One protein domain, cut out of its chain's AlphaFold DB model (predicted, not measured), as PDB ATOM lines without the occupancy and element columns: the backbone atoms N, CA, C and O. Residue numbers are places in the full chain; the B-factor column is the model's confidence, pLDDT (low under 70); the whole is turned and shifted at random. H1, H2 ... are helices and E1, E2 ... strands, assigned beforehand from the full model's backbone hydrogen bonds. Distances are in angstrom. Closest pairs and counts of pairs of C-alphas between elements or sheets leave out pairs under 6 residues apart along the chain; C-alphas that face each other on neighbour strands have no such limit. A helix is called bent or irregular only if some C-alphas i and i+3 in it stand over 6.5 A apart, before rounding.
ATOM      1  N   ASN A  37      -7.583  -3.600  -4.455       96.31
ATOM      2  CA  ASN A  37      -7.542  -4.985  -4.012       96.31
ATOM      3  C   ASN A  37      -8.978  -5.520  -4.030       96.31
ATOM      4  O   ASN A  37      -9.782  -5.191  -3.155       96.31
ATOM      5  N   ILE A  38      -9.289  -6.248  -5.105       95.25
ATOM      6  CA  ILE A  38     -10.594  -6.832  -5.423       95.25
ATOM      7  C   ILE A  38     -10.399  -8.279  -5.880       95.25
ATOM      8  O   ILE A  38      -9.507  -8.562  -6.681       95.25
ATOM      9  N   ASP A  39     -11.272  -9.164  -5.417       93.31
ATOM     10  CA  ASP A  39     -11.228 -10.599  -5.703       93.31
ATOM     11  C   ASP A  39     -12.425 -11.069  -6.554       93.31
ATOM     12  O   ASP A  39     -12.439 -12.202  -7.042       93.31
ATOM     13  N   SER A  40     -13.439 -10.215  -6.769       94.44
ATOM     14  CA  SER A  40     -14.654 -10.560  -7.528       94.44
ATOM     15  C   SER A  40     -15.302  -9.380  -8.271       94.44
ATOM     16  O   SER A  40     -15.013  -8.210  -8.018       94.44
ATOM     17  N   GLN A  41     -16.225  -9.692  -9.190       95.31
ATOM     18  CA  GLN A  41     -16.998  -8.697  -9.947       95.31
ATOM     19  C   GLN A  41     -17.959  -7.907  -9.048       95.31
ATOM     20  O   GLN A  41     -18.247  -6.727  -9.284       95.31
ATOM     21  N   GLU A  42     -18.483  -8.562  -8.018       94.94
ATOM     22  CA  GLU A  42     -19.337  -7.950  -7.014       94.94
ATOM     23  C   GLU A  42     -18.553  -6.923  -6.190       94.94
ATOM     24  O   GLU A  42     -19.039  -5.815  -5.972       94.94
ATOM     25  N   GLU A  43     -17.310  -7.239  -5.820       95.44
ATOM     26  CA  GLU A  43     -16.414  -6.304  -5.134       95.44
ATOM     27  C   GLU A  43     -15.998  -5.125  -6.020       95.44
ATOM     28  O   GLU A  43     -15.957  -3.987  -5.549       95.44
ATOM     29  N   GLU A  44     -15.774  -5.349  -7.318       96.81
ATOM     30  CA  GLU A  44     -15.561  -4.257  -8.278       96.81
ATOM     31  C   GLU A  44     -16.778  -3.318  -8.336       96.81
ATOM     32  O   GLU A  44     -16.644  -2.090  -8.365       96.81
ATOM     33  N   THR A  45     -17.985  -3.888  -8.299       97.31
ATOM     34  CA  THR A  45     -19.230  -3.113  -8.265       97.31
ATOM     35  C   THR A  45     -19.338  -2.306  -6.972       97.31
ATOM     36  O   THR A  45     -19.682  -1.123  -7.025       97.31
ATOM     37  N   ALA A  46     -19.006  -2.907  -5.828       97.19
ATOM     38  CA  ALA A  46     -18.997  -2.242  -4.530       97.19
ATOM     39  C   ALA A  46     -18.009  -1.064  -4.503       97.19
ATOM     40  O   ALA A  46     -18.383   0.047  -4.112       97.19
ATOM     41  N   LEU A  47     -16.783  -1.268  -5.000       97.81
ATOM     42  CA  LEU A  47     -15.783  -0.207  -5.120       97.81
ATOM     43  C   LEU A  47     -16.259   0.913  -6.044       97.81
ATOM     44  O   LEU A  47     -16.193   2.079  -5.673       97.81
ATOM     45  N   SER A  48     -16.798   0.575  -7.215       97.31
ATOM     46  CA  SER A  48     -17.337   1.565  -8.149       97.31
ATOM     47  C   SER A  48     -18.449   2.398  -7.503       97.31
ATOM     48  O   SER A  48     -18.491   3.618  -7.655       97.31
ATOM     49  N   ARG A  49     -19.340   1.784  -6.717       96.75
ATOM     50  CA  ARG A  49     -20.373   2.524  -5.976       96.75
ATOM     51  C   ARG A  49     -19.786   3.429  -4.897       96.75
ATOM     52  O   ARG A  49     -20.287   4.540  -4.739       96.75
ATOM     53  N   ALA A  50     -18.751   2.980  -4.193       96.50
ATOM     54  CA  ALA A  50     -18.054   3.779  -3.192       96.50
ATOM     55  C   ALA A  50     -17.309   4.971  -3.818       96.50
ATOM     56  O   ALA A  50     -17.484   6.096  -3.356       96.50
ATOM     57  N   GLU A  51     -16.556   4.756  -4.903       96.12
ATOM     58  CA  GLU A  51     -15.833   5.813  -5.624       96.12
ATOM     59  C   GLU A  51     -16.797   6.829  -6.263       96.12
ATOM     60  O   GLU A  51     -16.474   8.004  -6.356       96.12
ATOM     61  N   ASN A  52     -18.005   6.437  -6.679       94.81
ATOM     62  CA  ASN A  52     -18.980   7.364  -7.278       94.81
ATOM     63  C   ASN A  52     -19.964   7.983  -6.263       94.81
ATOM     64  O   ASN A  52     -20.933   8.639  -6.661       94.81
ATOM     65  N   LEU A  53     -19.759   7.781  -4.959       91.31
ATOM     66  CA  LEU A  53     -20.622   8.360  -3.936       91.31
ATOM     67  C   LEU A  53     -20.335   9.858  -3.773       91.31
ATOM     68  O   LEU A  53     -19.281  10.250  -3.284       91.31
ATOM     69  N   ASN A  54     -21.305  10.709  -4.117       85.56
ATOM     70  CA  ASN A  54     -21.178  12.157  -3.937       85.56
ATOM     71  C   ASN A  54     -21.314  12.549  -2.455       85.56
ATOM     72  O   ASN A  54     -22.399  12.885  -1.971       85.56
ATOM     73  N   PHE A  55     -20.193  12.526  -1.740       83.06
ATOM     74  CA  PHE A  55     -20.150  12.821  -0.313       83.06
ATOM     75  C   PHE A  55     -20.312  14.315   0.016       83.06
ATOM     76  O   PHE A  55     -20.657  14.657   1.150       83.06
ATOM     77  N   SER A  56     -20.172  15.211  -0.967       84.62
ATOM     78  CA  SER A  56     -20.456  16.646  -0.792       84.62
ATOM     79  C   SER A  56     -21.897  16.867  -0.329       84.62
ATOM     80  O   SER A  56     -22.159  17.692   0.541       84.62
ATOM     81  N   VAL A  57     -22.836  16.072  -0.859       82.12
ATOM     82  CA  VAL A  57     -24.260  16.119  -0.480       82.12
ATOM     83  C   VAL A  57     -24.487  15.579   0.937       82.12
ATOM     84  O   VAL A  57     -25.422  15.993   1.614       82.12
ATOM     85  N   ILE A  58     -23.622  14.675   1.401       82.19
ATOM     86  CA  ILE A  58     -23.719  14.028   2.717       82.19
ATOM     87  C   ILE A  58     -23.158  14.931   3.820       82.19
ATOM     88  O   ILE A  58     -23.771  15.094   4.872       82.19
ATOM     89  N   SER A  59     -21.990  15.521   3.573       75.31
ATOM     90  CA  SER A  59     -21.223  16.291   4.560       75.31
ATOM     91  C   SER A  59     -21.343  17.806   4.409       75.31
ATOM     92  O   SER A  59     -20.764  18.535   5.213       75.31
ATOM     93  N   SER A  60     -22.070  18.290   3.393       79.31
ATOM     94  CA  SER A  60     -22.161  19.720   3.045       79.31
ATOM     95  C   SER A  60     -20.787  20.395   2.955       79.31
ATOM     96  O   SER A  60     -20.605  21.527   3.396       79.31
ATOM     97  N   SER A  61     -19.804  19.663   2.434       79.94
ATOM     98  CA  SER A  61     -18.416  20.097   2.298       79.94
ATOM     99  C   SER A  61     -18.008  20.023   0.834       79.94
ATOM    100  O   SER A  61     -18.441  19.119   0.119       79.94
ATOM    101  N   GLU A  62     -17.163  20.950   0.395       84.81
ATOM    102  CA  GLU A  62     -16.517  20.856  -0.917       84.81
ATOM    103  C   GLU A  62     -15.698  19.561  -1.016       84.81
ATOM    104  O   GLU A  62     -15.196  19.057  -0.010       84.81
ATOM    105  N   ARG A  63     -15.527  19.017  -2.224       86.44
ATOM    106  CA  ARG A  63     -14.740  17.785  -2.445       86.44
ATOM    107  C   ARG A  63     -13.293  17.935  -2.017       86.44
ATOM    108  O   ARG A  63     -12.744  17.140  -1.256       86.44
ATOM    109  N   PHE A  64     -12.697  18.996  -2.519       84.31
ATOM    110  CA  PHE A  64     -11.338  19.400  -2.262       84.31
ATOM    111  C   PHE A  64     -11.268  20.910  -2.433       84.31
ATOM    112  O   PHE A  64     -12.117  21.527  -3.075       84.31
ATOM    113  N   TYR A  65     -10.231  21.498  -1.873       80.62
ATOM    114  CA  TYR A  65      -9.860  22.869  -2.163       80.62
ATOM    115  C   TYR A  65      -8.585  22.820  -2.991       80.62
ATOM    116  O   TYR A  65      -7.697  22.015  -2.713       80.62
ATOM    117  N   GLY A  66      -8.508  23.632  -4.034       76.06
ATOM    118  CA  GLY A  66      -7.378  23.682  -4.956       76.06
ATOM    119  C   GLY A  66      -7.762  24.434  -6.224       76.06
ATOM    120  O   GLY A  66      -8.945  24.673  -6.467       76.06
ATOM    121  N   SER A  67      -6.774  24.820  -7.029       75.00
ATOM    122  CA  SER A  67      -7.050  25.334  -8.372       75.00
ATOM    123  C   SER A  67      -7.360  24.189  -9.337       75.00
ATOM    124  O   SER A  67      -6.861  23.078  -9.160       75.00
ATOM    125  N   THR A  68      -8.181  24.462 -10.349       71.31
ATOM    126  CA  THR A  68      -8.383  23.599 -11.523       71.31
ATOM    127  C   THR A  68      -7.494  24.004 -12.702       71.31
ATOM    128  O   THR A  68      -7.450  23.285 -13.698       71.31
ATOM    129  N   ASP A  69      -6.824  25.158 -12.624       76.62
ATOM    130  CA  ASP A  69      -5.859  25.609 -13.625       76.62
ATOM    131  C   ASP A  69      -4.487  24.994 -13.326       76.62
ATOM    132  O   ASP A  69      -3.941  25.146 -12.232       76.62
ATOM    133  N   SER A  70      -3.918  24.292 -14.307       72.69
ATOM    134  CA  SER A  70      -2.622  23.638 -14.152       72.69
ATOM    135  C   SER A  70      -1.450  24.597 -13.975       72.69
ATOM    136  O   SER A  70      -0.428  24.202 -13.416       72.69
ATOM    137  N   GLU A  71      -1.578  25.838 -14.443       73.88
ATOM    138  CA  GLU A  71      -0.519  26.839 -14.305       73.88
ATOM    139  C   GLU A  71      -0.422  27.368 -12.866       73.88
ATOM    140  O   GLU A  71       0.679  27.634 -12.377       73.88
ATOM    141  N   ASP A  72      -1.537  27.408 -12.130       71.44
ATOM    142  CA  ASP A  72      -1.554  27.817 -10.718       71.44
ATOM    143  C   ASP A  72      -0.713  26.879  -9.834       71.44
ATOM    144  O   ASP A  72      -0.167  27.291  -8.806       71.44
ATOM    145  N   TYR A  73      -0.548  25.616 -10.243       69.19
ATOM    146  CA  TYR A  73       0.230  24.619  -9.500       69.19
ATOM    147  C   TYR A  73       1.726  24.951  -9.467       69.19
ATOM    148  O   TYR A  73       2.442  24.537  -8.561       69.19
ATOM    149  N   LEU A  74       2.225  25.699 -10.452       67.50
ATOM    150  CA  LEU A  74       3.654  25.979 -10.596       67.50
ATOM    151  C   LEU A  74       4.133  27.125  -9.691       67.50
ATOM    152  O   LEU A  74       5.336  27.391  -9.612       67.50
ATOM    153  N   HIS A  75       3.212  27.787  -8.982       70.06
ATOM    154  CA  HIS A  75       3.473  28.990  -8.199       70.06
ATOM    155  C   HIS A  75       3.165  28.787  -6.700       70.06
ATOM    156  O   HIS A  75       2.154  29.294  -6.204       70.06
ATOM    157  N   PRO A  76       4.069  28.125  -5.938       58.66
ATOM    158  CA  PRO A  76       3.861  27.735  -4.533       58.66
ATOM    159  C   PRO A  76       3.652  28.901  -3.550       58.66
ATOM    160  O   PRO A  76       3.351  28.687  -2.380       58.66
ATOM    161  N   SER A  77       3.843  30.148  -3.989       57.66
ATOM    162  CA  SER A  77       3.627  31.361  -3.190       57.66
ATOM    163  C   SER A  77       2.195  31.900  -3.258       57.66
ATOM    164  O   SER A  77       1.903  32.936  -2.659       57.66
ATOM    165  N   THR A  78       1.303  31.235  -3.990       59.19
ATOM    166  CA  THR A  78      -0.125  31.564  -4.027       59.19
ATOM    167  C   THR A  78      -0.894  30.559  -3.177       59.19
ATOM    168  O   THR A  78      -0.642  29.369  -3.247       59.19
ATOM    169  N   TYR A  79      -1.864  30.995  -2.369       54.59
ATOM    170  CA  TYR A  79      -2.710  30.061  -1.601       54.59
ATOM    171  C   TYR A  79      -3.387  28.999  -2.501       54.59
ATOM    172  O   TYR A  79      -3.660  27.889  -2.057       54.59
ATOM    173  N   LEU A  80      -3.581  29.326  -3.782       58.28
ATOM    174  CA  LEU A  80      -4.189  28.488  -4.818       58.28
ATOM    175  C   LEU A  80      -3.331  27.287  -5.249       58.28
ATOM    176  O   LEU A  80      -3.869  26.331  -5.812       58.28
ATOM    177  N   SER A  81      -2.024  27.292  -4.960       61.47
ATOM    178  CA  SER A  81      -1.150  26.153  -5.252       61.47
ATOM    179  C   SER A  81      -1.339  25.000  -4.268       61.47
ATOM    180  O   SER A  81      -0.961  23.875  -4.579       61.47
ATOM    181  N   TYR A  82      -1.913  25.239  -3.088       70.06
ATOM    182  CA  TYR A  82      -2.132  24.200  -2.085       70.06
ATOM    183  C   TYR A  82      -3.467  23.505  -2.318       70.06
ATOM    184  O   TYR A  82      -4.480  24.155  -2.570       70.06
ATOM    185  N   THR A  83      -3.472  22.177  -2.209       78.19
ATOM    186  CA  THR A  83      -4.703  21.402  -2.331       78.19
ATOM    187  C   THR A  83      -4.893  20.434  -1.177       78.19
ATOM    188  O   THR A  83      -3.940  19.807  -0.713       78.19
ATOM    189  N   TYR A  84      -6.136  20.314  -0.716       83.50
ATOM    190  CA  TYR A  84      -6.533  19.345   0.295       83.50
ATOM    191  C   TYR A  84      -7.888  18.730  -0.045       83.50
ATOM    192  O   TYR A  84      -8.833  19.442  -0.386       83.50
ATOM    193  N   ALA A  85      -7.966  17.408   0.057       87.81
ATOM    194  CA  ALA A  85      -9.190  16.640  -0.109       87.81
ATOM    195  C   ALA A  85      -9.950  16.574   1.216       87.81
ATOM    196  O   ALA A  85      -9.344  16.382   2.272       87.81
ATOM    197  N   ASN A  86     -11.276  16.679   1.162       84.44
ATOM    198  CA  ASN A  86     -12.126  16.445   2.328       84.44
ATOM    199  C   ASN A  86     -12.623  15.002   2.393       84.44
ATOM    200  O   ASN A  86     -12.869  14.506   3.481       84.44
ATOM    201  N   PHE A  87     -12.774  14.327   1.255       89.19
ATOM    202  CA  PHE A  87     -13.232  12.941   1.153       89.19
ATOM    203  C   PHE A  87     -12.744  12.319  -0.162       89.19
ATOM    204  O   PHE A  87     -12.097  12.989  -0.965       89.19
ATOM    205  N   ILE A  88     -13.025  11.035  -0.368       93.25
ATOM    206  CA  ILE A  88     -12.652  10.294  -1.574       93.25
ATOM    207  C   ILE A  88     -13.909  10.050  -2.405       93.25
ATOM    208  O   ILE A  88     -14.832   9.357  -1.977       93.25
ATOM    209  N   ASP A  89     -13.909  10.600  -3.611       93.88
ATOM    210  CA  ASP A  89     -14.788  10.195  -4.699       93.88
ATOM    211  C   ASP A  89     -14.023  10.254  -6.028       93.88
ATOM    212  O   ASP A  89     -12.848  10.629  -6.085       93.88
ATOM    213  N   ARG A  90     -14.680   9.857  -7.113       94.19
ATOM    214  CA  ARG A  90     -14.077   9.753  -8.435       94.19
ATOM    215  C   ARG A  90     -13.515  11.082  -8.922       94.19
ATOM    216  O   ARG A  90     -12.447  11.094  -9.519       94.19
ATOM    217  N   GLU A  91     -14.200  12.186  -8.645       93.06
ATOM    218  CA  GLU A  91     -13.760  13.512  -9.074       93.06
ATOM    219  C   GLU A  91     -12.488  13.935  -8.329       93.06
ATOM    220  O   GLU A  91     -11.560  14.456  -8.945       93.06
ATOM    221  N   VAL A  92     -12.393  13.630  -7.030       93.12
ATOM    222  CA  VAL A  92     -11.164  13.828  -6.245       93.12
ATOM    223  C   VAL A  92     -10.016  12.982  -6.809       93.12
ATOM    224  O   VAL A  92      -8.915  13.493  -7.017       93.12
ATOM    225  N   LEU A  93     -10.255  11.694  -7.075       95.12
ATOM    226  CA  LEU A  93      -9.233  10.794  -7.622       95.12
ATOM    227  C   LEU A  93      -8.741  11.266  -8.999       95.12
ATOM    228  O   LEU A  93      -7.531  11.300  -9.240       95.12
ATOM    229  N   ASP A  94      -9.661  11.670  -9.875       94.06
ATOM    230  CA  ASP A  94      -9.354  12.188 -11.210       94.06
ATOM    231  C   ASP A  94      -8.574  13.513 -11.120       94.06
ATOM    232  O   ASP A  94      -7.582  13.692 -11.833       94.06
ATOM    233  N   TYR A  95      -8.948  14.406 -10.195       92.06
ATOM    234  CA  TYR A  95      -8.245  15.667  -9.940       92.06
ATOM    235  C   TYR A  95      -6.781  15.444  -9.537       92.06
ATOM    236  O   TYR A  95      -5.866  15.953 -10.192       92.06
ATOM    237  N   TYR A  96      -6.534  14.657  -8.482       92.06
ATOM    238  CA  TYR A  96      -5.173  14.424  -7.985       92.06
ATOM    239  C   TYR A  96      -4.316  13.646  -8.979       92.06
ATOM    240  O   TYR A  96      -3.112  13.900  -9.092       92.06
ATOM    241  N   ARG A  97      -4.936  12.747  -9.754       93.69
ATOM    242  CA  ARG A  97      -4.263  12.056 -10.851       93.69
ATOM    243  C   ARG A  97      -3.823  13.028 -11.945       93.69
ATOM    244  O   ARG A  97      -2.649  13.031 -12.309       93.69
ATOM    245  N   ALA A  98      -4.736  13.867 -12.435       91.00
ATOM    246  CA  ALA A  98      -4.433  14.850 -13.471       91.00
ATOM    247  C   ALA A  98      -3.359  15.843 -13.008       91.00
ATOM    248  O   ALA A  98      -2.447  16.180 -13.763       91.00
ATOM    249  N   ARG A  99      -3.423  16.267 -11.743       89.12
ATOM    250  CA  ARG A  99      -2.424  17.141 -11.128       89.12
ATOM    251  C   ARG A  99      -1.042  16.486 -11.051       89.12
ATOM    252  O   ARG A  99      -0.058  17.120 -11.428       89.12
ATOM    253  N   TYR A 100      -0.960  15.222 -10.621       91.38
ATOM    254  CA  TYR A 100       0.284  14.440 -10.655       91.38
ATOM    255  C   TYR A 100       0.884  14.409 -12.068       91.38
ATOM    256  O   TYR A 100       2.055  14.751 -12.246       91.38
ATOM    257  N   ASP A 101       0.073  14.054 -13.069       91.00
ATOM    258  CA  ASP A 101       0.523  13.925 -14.458       91.00
ATOM    259  C   ASP A 101       0.971  15.287 -15.041       91.00
ATOM    260  O   ASP A 101       1.958  15.354 -15.773       91.00
ATOM    261  N   ALA A 102       0.306  16.394 -14.683       87.50
ATOM    262  CA  ALA A 102       0.641  17.741 -15.162       87.50
ATOM    263  C   ALA A 102       1.969  18.287 -14.604       87.50
ATOM    264  O   ALA A 102       2.697  19.000 -15.305       87.50
ATOM    265  N   LEU A 103       2.273  17.964 -13.345       86.38
ATOM    266  CA  LEU A 103       3.457  18.443 -12.628       86.38
ATOM    267  C   LEU A 103       4.700  17.574 -12.871       86.38
ATOM    268  O   LEU A 103       5.834  18.035 -12.692       86.38
ATOM    269  N   GLN A 104       4.516  16.327 -13.303       85.69
ATOM    270  CA  GLN A 104       5.621  15.423 -13.585       85.69
ATOM    271  C   GLN A 104       6.560  16.005 -14.657       85.69
ATOM    272  O   GLN A 104       6.149  16.408 -15.743       85.69
ATOM    273  N   GLY A 105       7.861  16.060 -14.355       80.81
ATOM    274  CA  GLY A 105       8.881  16.531 -15.298       80.81
ATOM    275  C   GLY A 105       8.953  18.054 -15.480       80.81
ATOM    276  O   GLY A 105       9.802  18.526 -16.233       80.81
ATOM    277  N   ARG A 106       8.135  18.841 -14.763       80.69
ATOM    278  CA  ARG A 106       8.120  20.314 -14.858       80.69
ATOM    279  C   ARG A 106       9.233  21.018 -14.083       80.69
ATOM    280  O   ARG A 106       9.363  22.235 -14.158       80.69
ATOM    281  N   GLY A 107      10.062  20.286 -13.341       75.44
ATOM    282  CA  GLY A 107      11.163  20.874 -12.571       75.44
ATOM    283  C   GLY A 107      10.786  21.268 -11.141       75.44
ATOM    284  O   GLY A 107      11.636  21.188 -10.251       75.44
ATOM    285  N   SER A 108       9.522  21.645 -10.943       78.12
ATOM    286  CA  SER A 108       8.892  22.031  -9.683       78.12
ATOM    287  C   SER A 108       7.435  21.538  -9.677       78.12
ATOM    288  O   SER A 108       6.777  21.709 -10.704       78.12
ATOM    289  N   PRO A 109       6.920  20.972  -8.569       82.31
ATOM    290  CA  PRO A 109       7.626  20.628  -7.328       82.31
ATOM    291  C   PRO A 109       8.750  19.601  -7.546       82.31
ATOM    292  O   PRO A 109       8.823  18.915  -8.565       82.31
ATOM    293  N   ARG A 110       9.687  19.531  -6.593       86.38
ATOM    294  CA  ARG A 110      10.822  18.597  -6.642       86.38
ATOM    295  C   ARG A 110      10.375  17.176  -6.348       86.38
ATOM    296  O   ARG A 110      10.859  16.253  -6.991       86.38
ATOM    297  N   ARG A 111       9.460  16.991  -5.398       89.50
ATOM    298  CA  ARG A 111       8.882  15.676  -5.112       89.50
ATOM    299  C   ARG A 111       7.376  15.708  -5.221       89.50
ATOM    300  O   ARG A 111       6.770  16.679  -4.776       89.50
ATOM    301  N   ILE A 112       6.812  14.645  -5.778       91.62
ATOM    302  CA  ILE A 112       5.371  14.414  -5.848       91.62
ATOM    303  C   ILE A 112       5.115  12.980  -5.415       91.62
ATOM    304  O   ILE A 112       5.721  12.060  -5.966       91.62
ATOM    305  N   GLY A 113       4.226  12.797  -4.449       93.56
ATOM    306  CA  GLY A 113       3.686  11.500  -4.077       93.56
ATOM    307  C   GLY A 113       2.186  11.485  -4.320       93.56
ATOM    308  O   GLY A 113       1.474  12.340  -3.806       93.56
ATOM    309  N   TYR A 114       1.699  10.511  -5.080       95.50
ATOM    310  CA  TYR A 114       0.281  10.198  -5.197       95.50
ATOM    311  C   TYR A 114       0.080   8.713  -4.910       95.50
ATOM    312  O   TYR A 114       0.605   7.852  -5.616       95.50
ATOM    313  N   SER A 115      -0.673   8.420  -3.856       96.88
ATOM    314  CA  SER A 115      -1.018   7.072  -3.438       96.88
ATOM    315  C   SER A 115      -2.524   6.966  -3.245       96.88
ATOM    316  O   SER A 115      -3.116   7.748  -2.505       96.88
ATOM    317  N   TYR A 116      -3.137   6.001  -3.917       97.44
ATOM    318  CA  TYR A 116      -4.513   5.597  -3.685       97.44
ATOM    319  C   TYR A 116      -4.555   4.085  -3.495       97.44
ATOM    320  O   TYR A 116      -4.116   3.331  -4.363       97.44
ATOM    321  N   GLU A 117      -5.089   3.649  -2.365       97.62
ATOM    322  CA  GLU A 117      -5.319   2.243  -2.074       97.62
ATOM    323  C   GLU A 117      -6.775   2.041  -1.673       97.62
ATOM    324  O   GLU A 117      -7.272   2.705  -0.762       97.62
ATOM    325  N   ALA A 118      -7.439   1.102  -2.337       97.00
ATOM    326  CA  ALA A 118      -8.762   0.636  -1.972       97.00
ATOM    327  C   ALA A 118      -8.740  -0.866  -1.706       97.00
ATOM    328  O   ALA A 118      -8.257  -1.642  -2.530       97.00
ATOM    329  N   ASN A 119      -9.302  -1.262  -0.570       95.12
ATOM    330  CA  ASN A 119      -9.503  -2.648  -0.180       95.12
ATOM    331  C   ASN A 119     -11.000  -2.913  -0.088       95.12
ATOM    332  O   ASN A 119     -11.704  -2.197   0.630       95.12
ATOM    333  N   VAL A 120     -11.479  -3.925  -0.805       94.38
ATOM    334  CA  VAL A 120     -12.863  -4.383  -0.692       94.38
ATOM    335  C   VAL A 120     -12.873  -5.707   0.049       94.38
ATOM    336  O   VAL A 120     -12.018  -6.559  -0.162       94.38
ATOM    337  N   THR A 121     -13.815  -5.872   0.967       91.06
ATOM    338  CA  THR A 121     -13.981  -7.134   1.683       91.06
ATOM    339  C   THR A 121     -15.458  -7.427   1.866       91.06
ATOM    340  O   THR A 121     -16.211  -6.590   2.374       91.06
ATOM    341  N   ALA A 122     -15.872  -8.623   1.454       90.12
ATOM    342  CA  ALA A 122     -17.198  -9.151   1.735       90.12
ATOM    343  C   ALA A 122     -17.295  -9.665   3.182       90.12
ATOM    344  O   ALA A 122     -16.425 -10.393   3.662       90.12
ATOM    345  N   TYR A 123     -18.393  -9.332   3.855       85.44
ATOM    346  CA  TYR A 123     -18.702  -9.770   5.212       85.44
ATOM    347  C   TYR A 123     -20.092 -10.401   5.266       85.44
ATOM    348  O   TYR A 123     -21.076  -9.800   4.835       85.44
ATOM    349  N   SER A 124     -20.184 -11.598   5.845       85.12
ATOM    350  CA  SER A 124     -21.472 -12.215   6.186       85.12
ATOM    351  C   SER A 124     -22.130 -11.538   7.394       85.12
ATOM    352  O   SER A 124     -23.353 -11.449   7.447       85.12
ATOM    353  N   ASP A 125     -21.323 -11.035   8.331       81.12
ATOM    354  CA  ASP A 125     -21.735 -10.258   9.503       81.12
ATOM    355  C   ASP A 125     -20.642  -9.228   9.827       81.12
ATOM    356  O   ASP A 125     -19.488  -9.583  10.077       81.12
ATOM    357  N   LEU A 126     -20.992  -7.943   9.786       82.56
ATOM    358  CA  LEU A 126     -20.109  -6.823  10.099       82.56
ATOM    359  C   LEU A 126     -20.735  -5.984  11.205       82.56
ATOM    360  O   LEU A 126     -21.838  -5.458  11.047       82.56
ATOM    361  N   ARG A 127     -19.992  -5.779  12.297       81.06
ATOM    362  CA  ARG A 127     -20.449  -4.966  13.424       81.06
ATOM    363  C   ARG A 127     -19.533  -3.772  13.671       81.06
ATOM    364  O   ARG A 127     -18.340  -3.925  13.916       81.06
ATOM    365  N   ILE A 128     -20.098  -2.568  13.653       78.56
ATOM    366  CA  ILE A 128     -19.367  -1.317  13.891       78.56
ATOM    367  C   ILE A 128     -19.995  -0.621  15.090       78.56
ATOM    368  O   ILE A 128     -21.159  -0.232  15.030       78.56
ATOM    369  N   TYR A 129     -19.229  -0.420  16.162       72.75
ATOM    370  CA  TYR A 129     -19.753   0.195  17.377       72.75
ATOM    371  C   TYR A 129     -18.779   1.187  18.024       72.75
ATOM    372  O   TYR A 129     -17.562   1.143  17.828       72.75
ATOM    373  N   ASN A 130     -19.335   2.105  18.805       68.56
ATOM    374  CA  ASN A 130     -18.617   3.001  19.705       68.56
ATOM    375  C   ASN A 130     -19.345   2.989  21.047       68.56
ATOM    376  O   ASN A 130     -20.568   3.077  21.050       68.56
ATOM    377  N   SER A 131     -18.552   2.844  22.115       58.25
ATOM    378  CA  SER A 131     -18.870   2.791  23.550       58.25
ATOM    379  C   SER A 131     -20.359   2.857  23.959       58.25
ATOM    380  O   SER A 131     -21.062   3.789  23.578       58.25
ATOM    381  N   PRO A 132     -20.836   1.966  24.850       54.72
ATOM    382  CA  PRO A 132     -20.079   0.916  25.524       54.72
ATOM    383  C   PRO A 132     -19.788  -0.250  24.578       54.72
ATOM    384  O   PRO A 132     -20.620  -0.637  23.761       54.72
ATOM    385  N   ALA A 133     -18.583  -0.809  24.685       53.31
ATOM    386  CA  ALA A 133     -18.275  -2.054  24.000       53.31
ATOM    387  C   ALA A 133     -19.176  -3.187  24.548       53.31
ATOM    388  O   ALA A 133     -19.551  -3.137  25.724       53.31
ATOM    389  N   PRO A 134     -19.527  -4.204  23.739       55.62
ATOM    390  CA  PRO A 134     -20.255  -5.377  24.219       55.62
ATOM    391  C   PRO A 134     -19.567  -6.035  25.429       55.62
ATOM    392  O   PRO A 134     -18.341  -5.966  25.565       55.62
ATOM    393  N   GLU A 135     -20.347  -6.695  26.298       51.12
ATOM    394  CA  GLU A 135     -19.817  -7.413  27.468       51.12
ATOM    395  C   GLU A 135     -18.649  -8.339  27.079       51.12
ATOM    396  O   GLU A 135     -18.760  -9.148  26.159       51.12
ATOM    397  N   GLY A 136     -17.517  -8.208  27.784       54.50
ATOM    398  CA  GLY A 136     -16.289  -8.975  27.531       54.50
ATOM    399  C   GLY A 136     -15.182  -8.229  26.771       54.50
ATOM    400  O   GLY A 136     -14.085  -8.767  26.637       54.50
ATOM    401  N   VAL A 137     -15.414  -6.989  26.321       50.44
ATOM    402  CA  VAL A 137     -14.418  -6.170  25.603       50.44
ATOM    403  C   VAL A 137     -13.908  -5.027  26.500       50.44
ATOM    404  O   VAL A 137     -14.671  -4.164  26.922       50.44
ATOM    405  N   GLY A 138     -12.610  -5.025  26.826       42.97
ATOM    406  CA  GLY A 138     -12.037  -4.251  27.941       42.97
ATOM    407  C   GLY A 138     -11.435  -2.868  27.639       42.97
ATOM    408  O   GLY A 138     -10.431  -2.531  28.261       42.97
ATOM    409  N   TRP A 139     -11.975  -2.063  26.715       52.12
ATOM    410  CA  TRP A 139     -11.299  -0.826  26.260       52.12
ATOM    411  C   TRP A 139     -12.075   0.480  26.527       52.12
ATOM    412  O   TRP A 139     -13.301   0.497  26.586       52.12
ATOM    413  N   HIS A 140     -11.328   1.579  26.719       38.81
ATOM    414  CA  HIS A 140     -11.796   2.879  27.227       38.81
ATOM    415  C   HIS A 140     -12.409   3.842  26.175       38.81
ATOM    416  O   HIS A 140     -12.071   3.825  24.994       38.81
ATOM    417  N   ASN A 141     -13.254   4.747  26.695       39.78
ATOM    418  CA  ASN A 141     -14.198   5.727  26.113       39.78
ATOM    419  C   ASN A 141     -13.763   6.701  24.989       39.78
ATOM    420  O   ASN A 141     -14.539   7.593  24.655       39.78
ATOM    421  N   THR A 142     -12.574   6.594  24.401       37.38
ATOM    422  CA  THR A 142     -12.075   7.595  23.423       37.38
ATOM    423  C   THR A 142     -11.675   7.005  22.076       37.38
ATOM    424  O   THR A 142     -11.219   7.723  21.190       37.38
ATOM    425  N   THR A 143     -11.830   5.694  21.921       44.84
ATOM    426  CA  THR A 143     -11.156   4.912  20.891       44.84
ATOM    427  C   THR A 143     -12.211   4.101  20.148       44.84
ATOM    428  O   THR A 143     -12.750   3.135  20.677       44.84
ATOM    429  N   MET A 144     -12.543   4.526  18.928       52.91
ATOM    430  CA  MET A 144     -13.427   3.787  18.024       52.91
ATOM    431  C   MET A 144     -12.850   2.398  17.738       52.91
ATOM    432  O   MET A 144     -11.635   2.276  17.567       52.91
ATOM    433  N   VAL A 145     -13.707   1.380  17.647       52.31
ATOM    434  CA  VAL A 145     -13.315   0.006  17.317       52.31
ATOM    435  C   VAL A 145     -14.190  -0.488  16.169       52.31
ATOM    436  O   VAL A 145     -15.376  -0.752  16.342       52.31
ATOM    437  N   ILE A 146     -13.605  -0.634  14.983       56.28
ATOM    438  CA  ILE A 146     -14.238  -1.406  13.907       56.28
ATOM    439  C   ILE A 146     -13.923  -2.869  14.199       56.28
ATOM    440  O   ILE A 146     -12.764  -3.258  14.068       56.28
ATOM    441  N   VAL A 147     -14.909  -3.656  14.638       54.53
ATOM    442  CA  VAL A 147     -14.736  -5.104  14.801       54.53
ATOM    443  C   VAL A 147     -15.120  -5.777  13.496       54.53
ATOM    444  O   VAL A 147     -16.289  -5.865  13.130       54.53
ATOM    445  N   LYS A 148     -14.107  -6.255  12.785       54.84
ATOM    446  CA  LYS A 148     -14.291  -7.034  11.567       54.84
ATOM    447  C   LYS A 148     -14.363  -8.499  11.986       54.84
ATOM    448  O   LYS A 148     -13.343  -9.048  12.407       54.84
ATOM    449  N   SER A 149     -15.544  -9.108  11.912       48.44
ATOM    450  CA  SER A 149     -15.670 -10.566  12.007       48.44
ATOM    451  C   SER A 149     -15.253 -11.153  10.669       48.44
ATOM    452  O   SER A 149     -15.886 -10.892   9.653       48.44
ATOM    453  N   THR A 150     -14.157 -11.899  10.629       50.25
ATOM    454  CA  THR A 150     -13.722 -12.569   9.400       50.25
ATOM    455  C   THR A 150     -14.478 -13.891   9.209       50.25
ATOM    456  O   THR A 150     -15.003 -14.444  10.179       50.25
ATOM    457  N   PRO A 151     -14.549 -14.435   7.978       43.72
ATOM    458  CA  PRO A 151     -15.252 -15.695   7.700       43.72
ATOM    459  C   PRO A 151     -14.765 -16.905   8.517       43.72
ATOM    460  O   PRO A 151     -15.505 -17.868   8.697       43.72
ATOM    461  N   ASP A 152     -13.532 -16.861   9.025       46.44
ATOM    462  CA  ASP A 152     -12.931 -17.867   9.912       46.44
ATOM    463  C   ASP A 152     -13.242 -17.643  11.409       46.44
ATOM    464  O   ASP A 152     -12.742 -18.373  12.266       46.44
ATOM    465  N   GLY A 153     -14.068 -16.646  11.741       40.66
ATOM    466  CA  GLY A 153     -14.463 -16.301  13.106       40.66
ATOM    467  C   GLY A 153     -13.428 -15.484  13.883       40.66
ATOM    468  O   GLY A 153     -13.648 -15.199  15.063       40.66
ATOM    469  N   SER A 154     -12.311 -15.093  13.261       42.78
ATOM    470  CA  SER A 154     -11.360 -14.176  13.890       42.78
ATOM    471  C   SER A 154     -11.952 -12.761  13.981       42.78
ATOM    472  O   SER A 154     -12.796 -12.356  13.180       42.78
ATOM    473  N   THR A 155     -11.537 -11.996  14.992       46.72
ATOM    474  CA  THR A 155     -11.923 -10.587  15.127       46.72
ATOM    475  C   THR A 155     -10.685  -9.721  15.003       46.72
ATOM    476  O   THR A 155      -9.736  -9.853  15.778       46.72
ATOM    477  N   THR A 156     -10.683  -8.822  14.024       50.75
ATOM    478  CA  THR A 156      -9.656  -7.781  13.926       50.75
ATOM    479  C   THR A 156     -10.260  -6.444  14.319       50.75
ATOM    480  O   THR A 156     -11.417  -6.154  14.012       50.75
ATOM    481  N   SER A 157      -9.485  -5.646  15.056       53.19
ATOM    482  CA  SER A 157      -9.882  -4.304  15.471       53.19
ATOM    483  C   SER A 157      -8.968  -3.260  14.855       53.19
ATOM    484  O   SER A 157      -7.761  -3.454  14.722       53.19
ATOM    485  N   THR A 158      -9.545  -2.128  14.472       54.47
ATOM    486  CA  THR A 158      -8.772  -0.949  14.081       54.47
ATOM    487  C   THR A 158      -9.367   0.271  14.761       54.47
ATOM    488  O   THR A 158     -10.587   0.443  14.760       54.47
ATOM    489  N   SER A 159      -8.500   1.105  15.336       49.78
ATOM    490  CA  SER A 159      -8.893   2.384  15.912       49.78
ATOM    491  C   SER A 159      -8.422   3.537  15.051       49.78
ATOM    492  O   SER A 159      -7.230   3.631  14.777       49.78
ATOM    493  N   ASN A 160      -9.353   4.411  14.657       55.53
ATOM    494  CA  ASN A 160      -9.061   5.692  14.021       55.53
ATOM    495  C   ASN A 160     -10.127   6.728  14.399       55.53
ATOM    496  O   ASN A 160     -11.285   6.380  14.623       55.53
ATOM    497  N   ALA A 161      -9.749   8.008  14.422       61.84
ATOM    498  CA  ALA A 161     -10.698   9.114  14.497       61.84
ATOM    499  C   ALA A 161     -11.435   9.233  13.151       61.84
ATOM    500  O   ALA A 161     -10.888   9.741  12.176       61.84
ATOM    501  N   VAL A 162     -12.657   8.709  13.092       70.88
ATOM    502  CA  VAL A 162     -13.518   8.712  11.904       70.88
ATOM    503  C   VAL A 162     -14.877   9.287  12.309       70.88
ATOM    504  O   VAL A 162     -15.374   9.012  13.396       70.88
ATOM    505  N   VAL A 163     -15.489  10.109  11.464       78.00
ATOM    506  CA  VAL A 163     -16.873  10.567  11.635       78.00
ATOM    507  C   VAL A 163     -17.762   9.714  10.745       78.00
ATOM    508  O   VAL A 163     -17.502   9.618   9.546       78.00
ATOM    509  N   PHE A 164     -18.804   9.104  11.310       83.44
ATOM    510  CA  PHE A 164     -19.734   8.278  10.544       83.44
ATOM    511  C   PHE A 164     -20.987   9.036  10.125       83.44
ATOM    512  O   PHE A 164     -21.495   9.894  10.842       83.44
ATOM    513  N   TYR A 165     -21.505   8.652   8.968       87.81
ATOM    514  CA  TYR A 165     -22.756   9.097   8.389       87.81
ATOM    515  C   TYR A 165     -23.550   7.857   8.003       87.81
ATOM    516  O   TYR A 165     -23.079   7.034   7.218       87.81
ATOM    517  N   VAL A 166     -24.747   7.708   8.560       90.00
ATOM    518  CA  VAL A 166     -25.606   6.542   8.331       90.00
ATOM    519  C   VAL A 166     -26.781   6.938   7.468       90.00
ATOM    520  O   VAL A 166     -27.390   7.988   7.683       90.00
ATOM    521  N   LYS A 167     -27.093   6.100   6.483       90.62
ATOM    522  CA  LYS A 167     -28.234   6.305   5.605       90.62
ATOM    523  C   LYS A 167     -29.542   6.101   6.374       90.62
ATOM    524  O   LYS A 167     -29.711   5.110   7.075       90.62
ATOM    525  N   ASN A 168     -30.476   7.023   6.202       86.88
ATOM    526  CA  ASN A 168     -31.853   6.939   6.679       86.88
ATOM    527  C   ASN A 168     -32.829   7.220   5.518       86.88
ATOM    528  O   ASN A 168     -32.413   7.379   4.369       86.88
ATOM    529  N   GLU A 169     -34.131   7.282   5.803       84.31
ATOM    530  CA  GLU A 169     -35.174   7.505   4.784       84.31
ATOM    531  C   GLU A 169     -35.034   8.843   4.037       84.31
ATOM    532  O   GLU A 169     -35.469   8.968   2.894       84.31
ATOM    533  N   THR A 170     -34.416   9.841   4.672       82.25
ATOM    534  CA  THR A 170     -34.318  11.220   4.167       82.25
ATOM    535  C   THR A 170     -32.946  11.583   3.599       82.25
ATOM    536  O   THR A 170     -32.800  12.643   2.994       82.25
ATOM    537  N   GLY A 171     -31.931  10.734   3.778       86.44
ATOM    538  CA  GLY A 171     -30.555  11.029   3.387       86.44
ATOM    539  C   GLY A 171     -29.545  10.360   4.310       86.44
ATOM    540  O   GLY A 171     -29.664   9.176   4.605       86.44
ATOM    541  N   TYR A 172     -28.542  11.117   4.752       90.25
ATOM    542  CA  TYR A 172     -27.518  10.647   5.680       90.25
ATOM    543  C   TYR A 172     -27.517  11.488   6.950       90.25
ATOM    544  O   TYR A 172     -27.642  12.710   6.903       90.25
ATOM    545  N   GLN A 173     -27.335  10.825   8.085       87.81
ATOM    546  CA  GLN A 173     -27.229  11.460   9.389       87.81
ATOM    547  C   GLN A 173     -25.846  11.210   9.976       87.81
ATOM    548  O   GLN A 173     -25.410  10.063  10.077       87.81
ATOM    549  N   ARG A 174     -25.180  12.285  10.405       85.69
ATOM    550  CA  ARG A 174     -23.923  12.205  11.149       85.69
ATOM    551  C   ARG A 174     -24.151  11.554  12.515       85.69
ATOM    552  O   ARG A 174     -25.067  11.938  13.240       85.69
ATOM    553  N   ILE A 175     -23.279  10.619  12.871       79.00
ATOM    554  CA  ILE A 175     -23.273   9.905  14.143       79.00
ATOM    555  C   ILE A 175     -21.955  10.197  14.850       79.00
ATOM    556  O   ILE A 175     -20.877  10.024  14.282       79.00
ATOM    557  N   GLU A 176     -22.051  10.658  16.091       66.69
ATOM    558  CA  GLU A 176     -20.885  11.112  16.846       66.69
ATOM    559  C   GLU A 176     -20.470  10.119  17.945       66.69
ATOM    560  O   GLU A 176     -19.278   9.888  18.127       66.69
ATOM    561  N   TRP A 177     -21.425   9.500  18.653       67.00
ATOM    562  CA  TRP A 177     -21.171   8.634  19.819       67.00
ATOM    563  C   TRP A 177     -22.267   7.568  19.980       67.00
ATOM    564  O   TRP A 177     -23.328   7.693  19.368       67.00
ATOM    565  N   ASN A 178     -22.021   6.567  20.836       67.50
ATOM    566  CA  ASN A 178     -22.990   5.566  21.313       67.50
ATOM    567  C   ASN A 178     -23.788   4.878  20.200       67.50
ATOM    568  O   ASN A 178     -25.017   4.962  20.150       67.50
ATOM    569  N   TYR A 179     -23.086   4.205  19.299       72.94
ATOM    570  CA  TYR A 179     -23.713   3.503  18.188       72.94
ATOM    571  C   TYR A 179     -23.273   2.051  18.139       72.94
ATOM    572  O   TYR A 179     -22.170   1.711  18.556       72.94
ATOM    573  N   ASP A 180     -24.150   1.214  17.600       79.25
ATOM    574  CA  ASP A 180     -23.931  -0.207  17.379       79.25
ATOM    575  C   ASP A 180     -24.683  -0.605  16.111       79.25
ATOM    576  O   ASP A 180     -25.910  -0.713  16.094       79.25
ATOM    577  N   PHE A 181     -23.939  -0.725  15.021       83.25
ATOM    578  CA  PHE A 181     -24.461  -1.104  13.723       83.25
ATOM    579  C   PHE A 181     -24.112  -2.552  13.449       83.25
ATOM    580  O   PHE A 181     -22.956  -2.944  13.599       83.25
ATOM    581  N   ASN A 182     -25.097  -3.317  12.995       85.88
ATOM    582  CA  ASN A 182     -24.895  -4.648  12.454       85.88
ATOM    583  C   ASN A 182     -25.363  -4.657  10.993       85.88
ATOM    584  O   ASN A 182     -26.475  -4.216  10.690       85.88
ATOM    585  N   PHE A 183     -24.498  -5.148  10.112       87.31
ATOM    586  CA  PHE A 183     -24.764  -5.339   8.698       87.31
ATOM    587  C   PHE A 183     -24.557  -6.811   8.338       87.31
ATOM    588  O   PHE A 183     -23.458  -7.344   8.487       87.31
ATOM    589  N   ALA A 184     -25.600  -7.444   7.812       89.19
ATOM    590  CA  ALA A 184     -25.526  -8.788   7.252       89.19
ATOM    591  C   ALA A 184     -25.322  -8.722   5.733       89.19
ATOM    592  O   ALA A 184     -25.874  -7.826   5.090       89.19
ATOM    593  N   ASP A 185     -24.583  -9.683   5.173       91.19
ATOM    594  CA  ASP A 185     -24.298  -9.795   3.731       91.19
ATOM    595  C   ASP A 185     -23.913  -8.442   3.095       91.19
ATOM    596  O   ASP A 185     -24.648  -7.883   2.274       91.19
ATOM    597  N   CYS A 186     -22.778  -7.880   3.500       93.12
ATOM    598  CA  CYS A 186     -22.358  -6.542   3.094       93.12
ATOM    599  C   CYS A 186     -20.942  -6.523   2.509       93.12
ATOM    600  O   CYS A 186     -20.159  -7.456   2.685       93.12
ATOM    601  N   TYR A 187     -20.614  -5.431   1.829       94.88
ATOM    602  CA  TYR A 187     -19.258  -5.112   1.399       94.88
ATOM    603  C   TYR A 187     -18.755  -3.923   2.197       94.88
ATOM    604  O   TYR A 187     -19.436  -2.902   2.304       94.88
ATOM    605  N   MET A 188     -17.543  -4.027   2.726       92.81
ATOM    606  CA  MET A 188     -16.827  -2.885   3.276       92.81
ATOM    607  C   MET A 188     -15.728  -2.484   2.300       92.81
ATOM    608  O   MET A 188     -14.909  -3.309   1.905       92.81
ATOM    609  N   VAL A 189     -15.715  -1.207   1.933       95.19
ATOM    610  CA  VAL A 189     -14.699  -0.595   1.082       95.19
ATOM    611  C   VAL A 189     -13.885   0.368   1.940       95.19
ATOM    612  O   VAL A 189     -14.410   1.375   2.412       95.19
ATOM    613  N   GLU A 190     -12.610   0.060   2.155       93.12
ATOM    614  CA  GLU A 190     -11.651   0.938   2.829       93.12
ATOM    615  C   GLU A 190     -10.771   1.624   1.787       93.12
ATOM    616  O   GLU A 190     -10.019   0.964   1.077       93.12
ATOM    617  N   MET A 191     -10.849   2.950   1.716       94.56
ATOM    618  CA  MET A 191     -10.099   3.786   0.784       94.56
ATOM    619  C   MET A 191      -9.130   4.685   1.546       94.56
ATOM    620  O   MET A 191      -9.517   5.355   2.504       94.56
ATOM    621  N   ASN A 192      -7.884   4.737   1.089       93.81
ATOM    622  CA  ASN A 192      -6.861   5.651   1.576       93.81
ATOM    623  C   ASN A 192      -6.288   6.423   0.392       93.81
ATOM    624  O   ASN A 192      -5.757   5.835  -0.549       93.81
ATOM    625  N   LEU A 193      -6.395   7.743   0.449       94.38
ATOM    626  CA  LEU A 193      -5.819   8.667  -0.512       94.38
ATOM    627  C   LEU A 193      -4.745   9.480   0.197       94.38
ATOM    628  O   LEU A 193      -5.015  10.118   1.212       94.38
ATOM    629  N   LYS A 194      -3.547   9.508  -0.373       93.62
ATOM    630  CA  LYS A 194      -2.454  10.365   0.065       93.62
ATOM    631  C   LYS A 194      -1.862  11.093  -1.122       93.62
ATOM    632  O   LYS A 194      -1.478  10.484  -2.118       93.62
ATOM    633  N   TYR A 195      -1.742  12.401  -0.982       92.50
ATOM    634  CA  TYR A 195      -1.086  13.245  -1.957       92.50
ATOM    635  C   TYR A 195      -0.118  14.193  -1.268       92.50
ATOM    636  O   TYR A 195      -0.456  14.799  -0.252       92.50
ATOM    637  N   SER A 196       1.085  14.330  -1.810       91.00
ATOM    638  CA  SER A 196       2.089  15.238  -1.278       91.00
ATOM    639  C   SER A 196       2.912  15.885  -2.375       91.00
ATOM    640  O   SER A 196       3.226  15.279  -3.398       91.00
ATOM    641  N   GLU A 197       3.311  17.126  -2.121       88.75
ATOM    642  CA  GLU A 197       4.248  17.855  -2.961       88.75
ATOM    643  C   GLU A 197       5.323  18.503  -2.095       88.75
ATOM    644  O   GLU A 197       5.066  18.979  -0.987       88.75
ATOM    645  N   THR A 198       6.554  18.535  -2.596       87.38
ATOM    646  CA  THR A 198       7.676  19.217  -1.944       87.38
ATOM    647  C   THR A 198       8.378  20.117  -2.945       87.38
ATOM    648  O   THR A 198       8.977  19.639  -3.909       87.38
ATOM    649  N   TYR A 199       8.337  21.424  -2.701       81.19
ATOM    650  CA  TYR A 199       8.931  22.455  -3.551       81.19
ATOM    651  C   TYR A 199      10.336  22.834  -3.074       81.19
ATOM    652  O   TYR A 199      11.261  22.965  -3.878       81.19
ATOM    653  N   ALA A 200      10.495  22.972  -1.758       76.38
ATOM    654  CA  ALA A 200      11.739  23.316  -1.075       76.38
ATOM    655  C   ALA A 200      11.739  22.710   0.347       76.38
ATOM    656  O   ALA A 200      10.688  22.262   0.802       76.38
ATOM    657  N   PRO A 201      12.872  22.707   1.080       71.19
ATOM    658  CA  PRO A 201      12.954  22.083   2.409       71.19
ATOM    659  C   PRO A 201      11.920  22.569   3.436       71.19
ATOM    660  O   PRO A 201      11.581  21.818   4.342       71.19
ATOM    661  N   LEU A 202      11.428  23.803   3.291       69.44
ATOM    662  CA  LEU A 202      10.410  24.419   4.153       69.44
ATOM    663  C   LEU A 202       9.125  24.767   3.380       69.44
ATOM    664  O   LEU A 202       8.389  25.656   3.785       69.44
ATOM    665  N   ALA A 203       8.904  24.147   2.219       72.50
ATOM    666  CA  ALA A 203       7.716  24.373   1.401       72.50
ATOM    667  C   ALA A 203       7.208  23.031   0.874       72.50
ATOM    668  O   ALA A 203       7.659  22.536  -0.166       72.50
ATOM    669  N   ALA A 204       6.286  22.438   1.626       78.88
ATOM    670  CA  ALA A 204       5.657  21.171   1.300       78.88
ATOM    671  C   ALA A 204       4.187  21.186   1.721       78.88
ATOM    672  O   ALA A 204       3.774  21.963   2.579       78.88
ATOM    673  N   PHE A 205       3.395  20.300   1.132       83.69
ATOM    674  CA  PHE A 205       2.065  20.014   1.647       83.69
ATOM    675  C   PHE A 205       1.736  18.539   1.505       83.69
ATOM    676  O   PHE A 205       2.291  17.838   0.655       83.69
ATOM    677  N   CYS A 206       0.833  18.077   2.362       85.38
ATOM    678  CA  CYS A 206       0.333  16.715   2.362       85.38
ATOM    679  C   CYS A 206      -1.169  16.726   2.645       85.38
ATOM    680  O   CYS A 206      -1.622  17.350   3.605       85.38
ATOM    681  N   SER A 207      -1.920  16.003   1.823       87.75
ATOM    682  CA  SER A 207      -3.336  15.713   2.008       87.75
ATOM    683  C   SER A 207      -3.490  14.209   2.173       87.75
ATOM    684  O   SER A 207      -3.109  13.458   1.278       87.75
ATOM    685  N   GLU A 208      -4.039  13.769   3.300       90.19
ATOM    686  CA  GLU A 208      -4.333  12.364   3.557       90.19
ATOM    687  C   GLU A 208      -5.791  12.211   3.999       90.19
ATOM    688  O   GLU A 208      -6.266  12.867   4.928       90.19
ATOM    689  N   VAL A 209      -6.514  11.348   3.295       89.12
ATOM    690  CA  VAL A 209      -7.918  11.052   3.553       89.12
ATOM    691  C   VAL A 209      -8.075   9.550   3.659       89.12
ATOM    692  O   VAL A 209      -7.644   8.802   2.784       89.12
ATOM    693  N   ARG A 210      -8.742   9.118   4.723       89.94
ATOM    694  CA  ARG A 210      -9.216   7.754   4.900       89.94
ATOM    695  C   ARG A 210     -10.734   7.754   4.878       89.94
ATOM    696  O   ARG A 210     -11.372   8.480   5.637       89.94
ATOM    697  N   GLN A 211     -11.314   6.907   4.045       90.62
ATOM    698  CA  GLN A 211     -12.755   6.768   3.915       90.62
ATOM    699  C   GLN A 211     -13.151   5.300   3.985       90.62
ATOM    700  O   GLN A 211     -12.483   4.430   3.438       90.62
ATOM    701  N   ILE A 212     -14.253   5.028   4.668       91.19
ATOM    702  CA  ILE A 212     -14.854   3.703   4.766       91.19
ATOM    703  C   ILE A 212     -16.262   3.813   4.212       91.19
ATOM    704  O   ILE A 212     -16.999   4.713   4.599       91.19
ATOM    705  N   VAL A 213     -16.655   2.910   3.325       94.19
ATOM    706  CA  VAL A 213     -18.029   2.817   2.831       94.19
ATOM    707  C   VAL A 213     -18.507   1.393   3.053       94.19
ATOM    708  O   VAL A 213     -17.889   0.452   2.568       94.19
ATOM    709  N   VAL A 214     -19.602   1.232   3.788       94.50
ATOM    710  CA  VAL A 214     -20.304  -0.047   3.910       94.50
ATOM    711  C   VAL A 214     -21.481  -0.027   2.952       94.50
ATOM    712  O   VAL A 214     -22.312   0.888   2.996       94.50
ATOM    713  N   LEU A 215     -21.545  -1.035   2.091       96.56
ATOM    714  CA  LEU A 215     -22.621  -1.251   1.141       96.56
ATOM    715  C   LEU A 215     -23.375  -2.523   1.507       96.56
ATOM    716  O   LEU A 215     -22.759  -3.542   1.810       96.56
ATOM    717  N   ASP A 216     -24.702  -2.475   1.471       94.62
ATOM    718  CA  ASP A 216     -25.516  -3.681   1.629       94.62
ATOM    719  C   ASP A 216     -25.388  -4.621   0.412       94.62
ATOM    720  O   ASP A 216     -24.733  -4.313  -0.587       94.62
ATOM    721  N   LYS A 217     -26.061  -5.773   0.464       91.56
ATOM    722  CA  LYS A 217     -26.110  -6.758  -0.629       91.56
ATOM    723  C   LYS A 217     -26.595  -6.196  -1.971       91.56
ATOM    724  O   LYS A 217     -26.263  -6.734  -3.025       91.56
ATOM    725  N   ALA A 218     -27.398  -5.132  -1.949       93.62
ATOM    726  CA  ALA A 218     -27.870  -4.442  -3.146       93.62
ATOM    727  C   ALA A 218     -26.878  -3.367  -3.637       93.62
ATOM    728  O   ALA A 218     -27.191  -2.613  -4.561       93.62
ATOM    729  N   ASN A 219     -25.675  -3.312  -3.052       93.31
ATOM    730  CA  ASN A 219     -24.653  -2.296  -3.278       93.31
ATOM    731  C   ASN A 219     -25.149  -0.869  -2.992       93.31
ATOM    732  O   ASN A 219     -24.736   0.098  -3.643       93.31
ATOM    733  N   VAL A 220     -26.053  -0.720  -2.022       93.81
ATOM    734  CA  VAL A 220     -26.500   0.581  -1.534       93.81
ATOM    735  C   VAL A 220     -25.579   1.008  -0.390       93.81
ATOM    736  O   VAL A 220     -25.483   0.285   0.598       93.81
ATOM    737  N   PRO A 221     -24.924   2.182  -0.463       94.38
ATOM    738  CA  PRO A 221     -24.100   2.670   0.638       94.38
ATOM    739  C   PRO A 221     -24.976   2.983   1.855       94.38
ATOM    740  O   PRO A 221     -25.800   3.899   1.813       94.38
ATOM    741  N   VAL A 222     -24.822   2.225   2.935       94.56
ATOM    742  CA  VAL A 222     -25.638   2.338   4.158       94.56
ATOM    743  C   VAL A 222     -24.913   3.069   5.281       94.56
ATOM    744  O   VAL A 222     -25.555   3.689   6.127       94.56
ATOM    745  N   LEU A 223     -23.581   3.059   5.264       92.19
ATOM    746  CA  LEU A 223     -22.752   3.763   6.232       92.19
ATOM    747  C   LEU A 223     -21.477   4.262   5.557       92.19
ATOM    748  O   LEU A 223     -20.867   3.559   4.755       92.19
ATOM    749  N   VAL A 224     -21.082   5.487   5.886       91.00
ATOM    750  CA  VAL A 224     -19.852   6.108   5.395       91.00
ATOM    751  C   VAL A 224     -19.075   6.664   6.574       91.00
ATOM    752  O   VAL A 224     -19.630   7.407   7.376       91.00
ATOM    753  N   GLY A 225     -17.805   6.307   6.693       87.50
ATOM    754  CA  GLY A 225     -16.874   6.837   7.677       87.50
ATOM    755  C   GLY A 225     -15.822   7.706   7.011       87.50
ATOM    756  O   GLY A 225     -15.244   7.296   6.010       87.50
ATOM    757  N   LEU A 226     -15.542   8.875   7.582       83.50
ATOM    758  CA  LEU A 226     -14.509   9.787   7.104       83.50
ATOM    759  C   LEU A 226     -13.481  10.132   8.190       83.50
ATOM    760  O   LEU A 226     -13.852  10.628   9.252       83.50
ATOM    761  N   GLY A 227     -12.197   9.916   7.907       78.19
ATOM    762  CA  GLY A 227     -11.064  10.396   8.698       78.19
ATOM    763  C   GLY A 227     -10.146  11.260   7.834       78.19
ATOM    764  O   GLY A 227      -9.647  10.798   6.811       78.19
ATOM    765  N   ILE A 228      -9.925  12.513   8.233       64.06
ATOM    766  CA  ILE A 228      -9.054  13.455   7.516       64.06
ATOM    767  C   ILE A 228      -7.794  13.683   8.350       64.06
ATOM    768  O   ILE A 228      -7.887  14.035   9.528       64.06
ATOM    769  N   PHE A 229      -6.627  13.534   7.728       62.69
ATOM    770  CA  PHE A 229      -5.329  13.814   8.332       62.69
ATOM    771  C   PHE A 229      -4.568  14.786   7.419       62.69
ATOM    772  O   PHE A 229      -4.054  14.421   6.368       62.69
ATOM    773  N   GLY A 230      -4.528  16.064   7.792       52.16
ATOM    774  CA  GLY A 230      -3.819  17.097   7.036       52.16
ATOM    775  C   GLY A 230      -2.785  17.804   7.901       52.16
ATOM    776  O   GLY A 230      -3.079  18.186   9.034       52.16
ATOM    777  N   THR A 231      -1.588  18.019   7.358       47.19
ATOM    778  CA  THR A 231      -0.579  18.923   7.929       47.19
ATOM    779  C   THR A 231      -0.054  19.837   6.832       47.19
ATOM    780  O   THR A 231       0.470  19.360   5.825       47.19
ATOM    781  N   ILE A 232      -0.184  21.147   7.043       47.03
ATOM    782  CA  ILE A 232       0.463  22.189   6.241       47.03
ATOM    783  C   ILE A 232       1.662  22.672   7.062       47.03
ATOM    784  O   ILE A 232       1.490  22.998   8.239       47.03
ATOM    785  N   SER A 233       2.857  22.672   6.471       45.59
ATOM    786  CA  SER A 233       4.106  23.110   7.110       45.59
ATOM    787  C   SER A 233       4.821  24.148   6.267       45.59
ATOM    788  O   SER A 233       5.040  23.834   5.072       45.59
TER     789      SER A 233
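AT A GLANCE: This is residues 37 to 233 of the 233 residues of an uncharacterized protein of Candidatus Bathyarchaeota archaeon (UniProt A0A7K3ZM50). One long, twisted sheet makes a curved wall, with long strands E1, E6, E7 and E8 side by side; H1 and H3 cover one face. At one end E1 and E6 bend sharply and turn away from those helices, and with E2, E3, E4 and E5 they make a loosely folded head whose two leaves are only partly face to face. The short H2 grazes the sheet near E4 and E5, and the loop of residues 131 to 144 extends the head. The printed part has 197 residues, with three named helices and then eight named strands along the chain, in the order H1, H2, H3, E1 to E8; the sheet runs E3, E2, E1, E6, E7, E8, E4, E5, all antiparallel, and the class is mixed, helices and strands. The whole is compact, with a radius of gyration of the C-alphas of 18.6 A and spans of 56 by 38 by 35 A.

IN THESE COORDINATES: The longest strand, E6, residues 179 to 200, measures 44.9 A from first to last C-alpha. E1, residues 111 to 130, measures 39.2 A and begins at C-alpha 111 (8.882, 15.676, -5.112). E7, residues 203 to 215, measures 39.7 A, and E8, residues 221 to 232, measures 31.9 A and ends at C-alpha 232 (0.463, 22.189, 6.241). The shorter strands are E2, residues 145 to 149, E3, residues 155 to 158, E4, residues 163 to 168, and E5, residues 171 to 175. H1, residues 41 to 51, measures 15.2 A and begins at C-alpha 41 (-16.998, -8.697, -9.947). H2 is residues 56 to 59, and H3, residues 90 to 103, measures 20.0 A.

HOW THE PARTS SIT: E1 and E6 are antiparallel at 169 degrees, with N 117 and O 192 at 2.9 A. E1 bends by 117 degrees at residue 124, and E6 by 117 degrees at residue 182; past E1's bend, N 128 and O 181 are 2.9 A apart. E6 and E7 form a hairpin, with N 193 and O 209 at 2.9 A, and E7 and E8 another, with N 210 and O 227 at 2.8 A; E6, E7 and E8 are a meander, each strand the antiparallel neighbour of the one before. E1, E2 and E3 are a second meander. In the hairpin of E1 and E2, C-alphas 146 and 128 face each other at 5.1 A, but no backbone N and O are within hydrogen-bond range; in that of E2 and E3, N 148 and O 156 are 3.0 A apart. E8 pairs with E4 through N 165 and O 224 at 2.8 A, and E4 with E5, a hairpin, through N 166 and O 173 at 2.9 A. The sheet is folded, bent back on itself into two leaves: E3, E2, E1 and E6 face E8, E4 and E5, with E7 as the hinge. H1 is on the sheet at a height of 8.3 A, over E1 and E6 and only just over E7, on which 3 of its C-alphas fall. It runs only just across the strands, at 62 degrees to E1 on the local plane; its closest C-alphas to E1 are those of Glu 43 and Val 120, 6.0 A apart. H3 is on the same face, at a height of 9.9 A over E1 and E6, and runs along the strands, at 8 degrees to E1 on the local plane. H1 and H3 are close but not clearly touching, with the C-alphas of Glu 51 and Arg 90 closest at 5.1 A. H2 only grazes the sheet with residues 57 to 59; the C-alphas of Ile 58 and Tyr 172 are its closest to E5, 5.9 A. In H1 and H3 every O i to N i+4 pair is within hydrogen-bond range; H2 is too short for such a pair.

THE WHOLE: The C-alphas farthest apart are those of Gly 107 and Glu 135, at 58.0 A. The printed part has no cut. The long links are H2 to H3, 30 residues, and E1 to E2, 14 residues; within the first, residues 64 to 65 pair with residues 84 to 85, antiparallel. The mean pLDDT of the printed part is 79.0; 50 residues are under 70, among them residues 130 to 161 and 228 to 233.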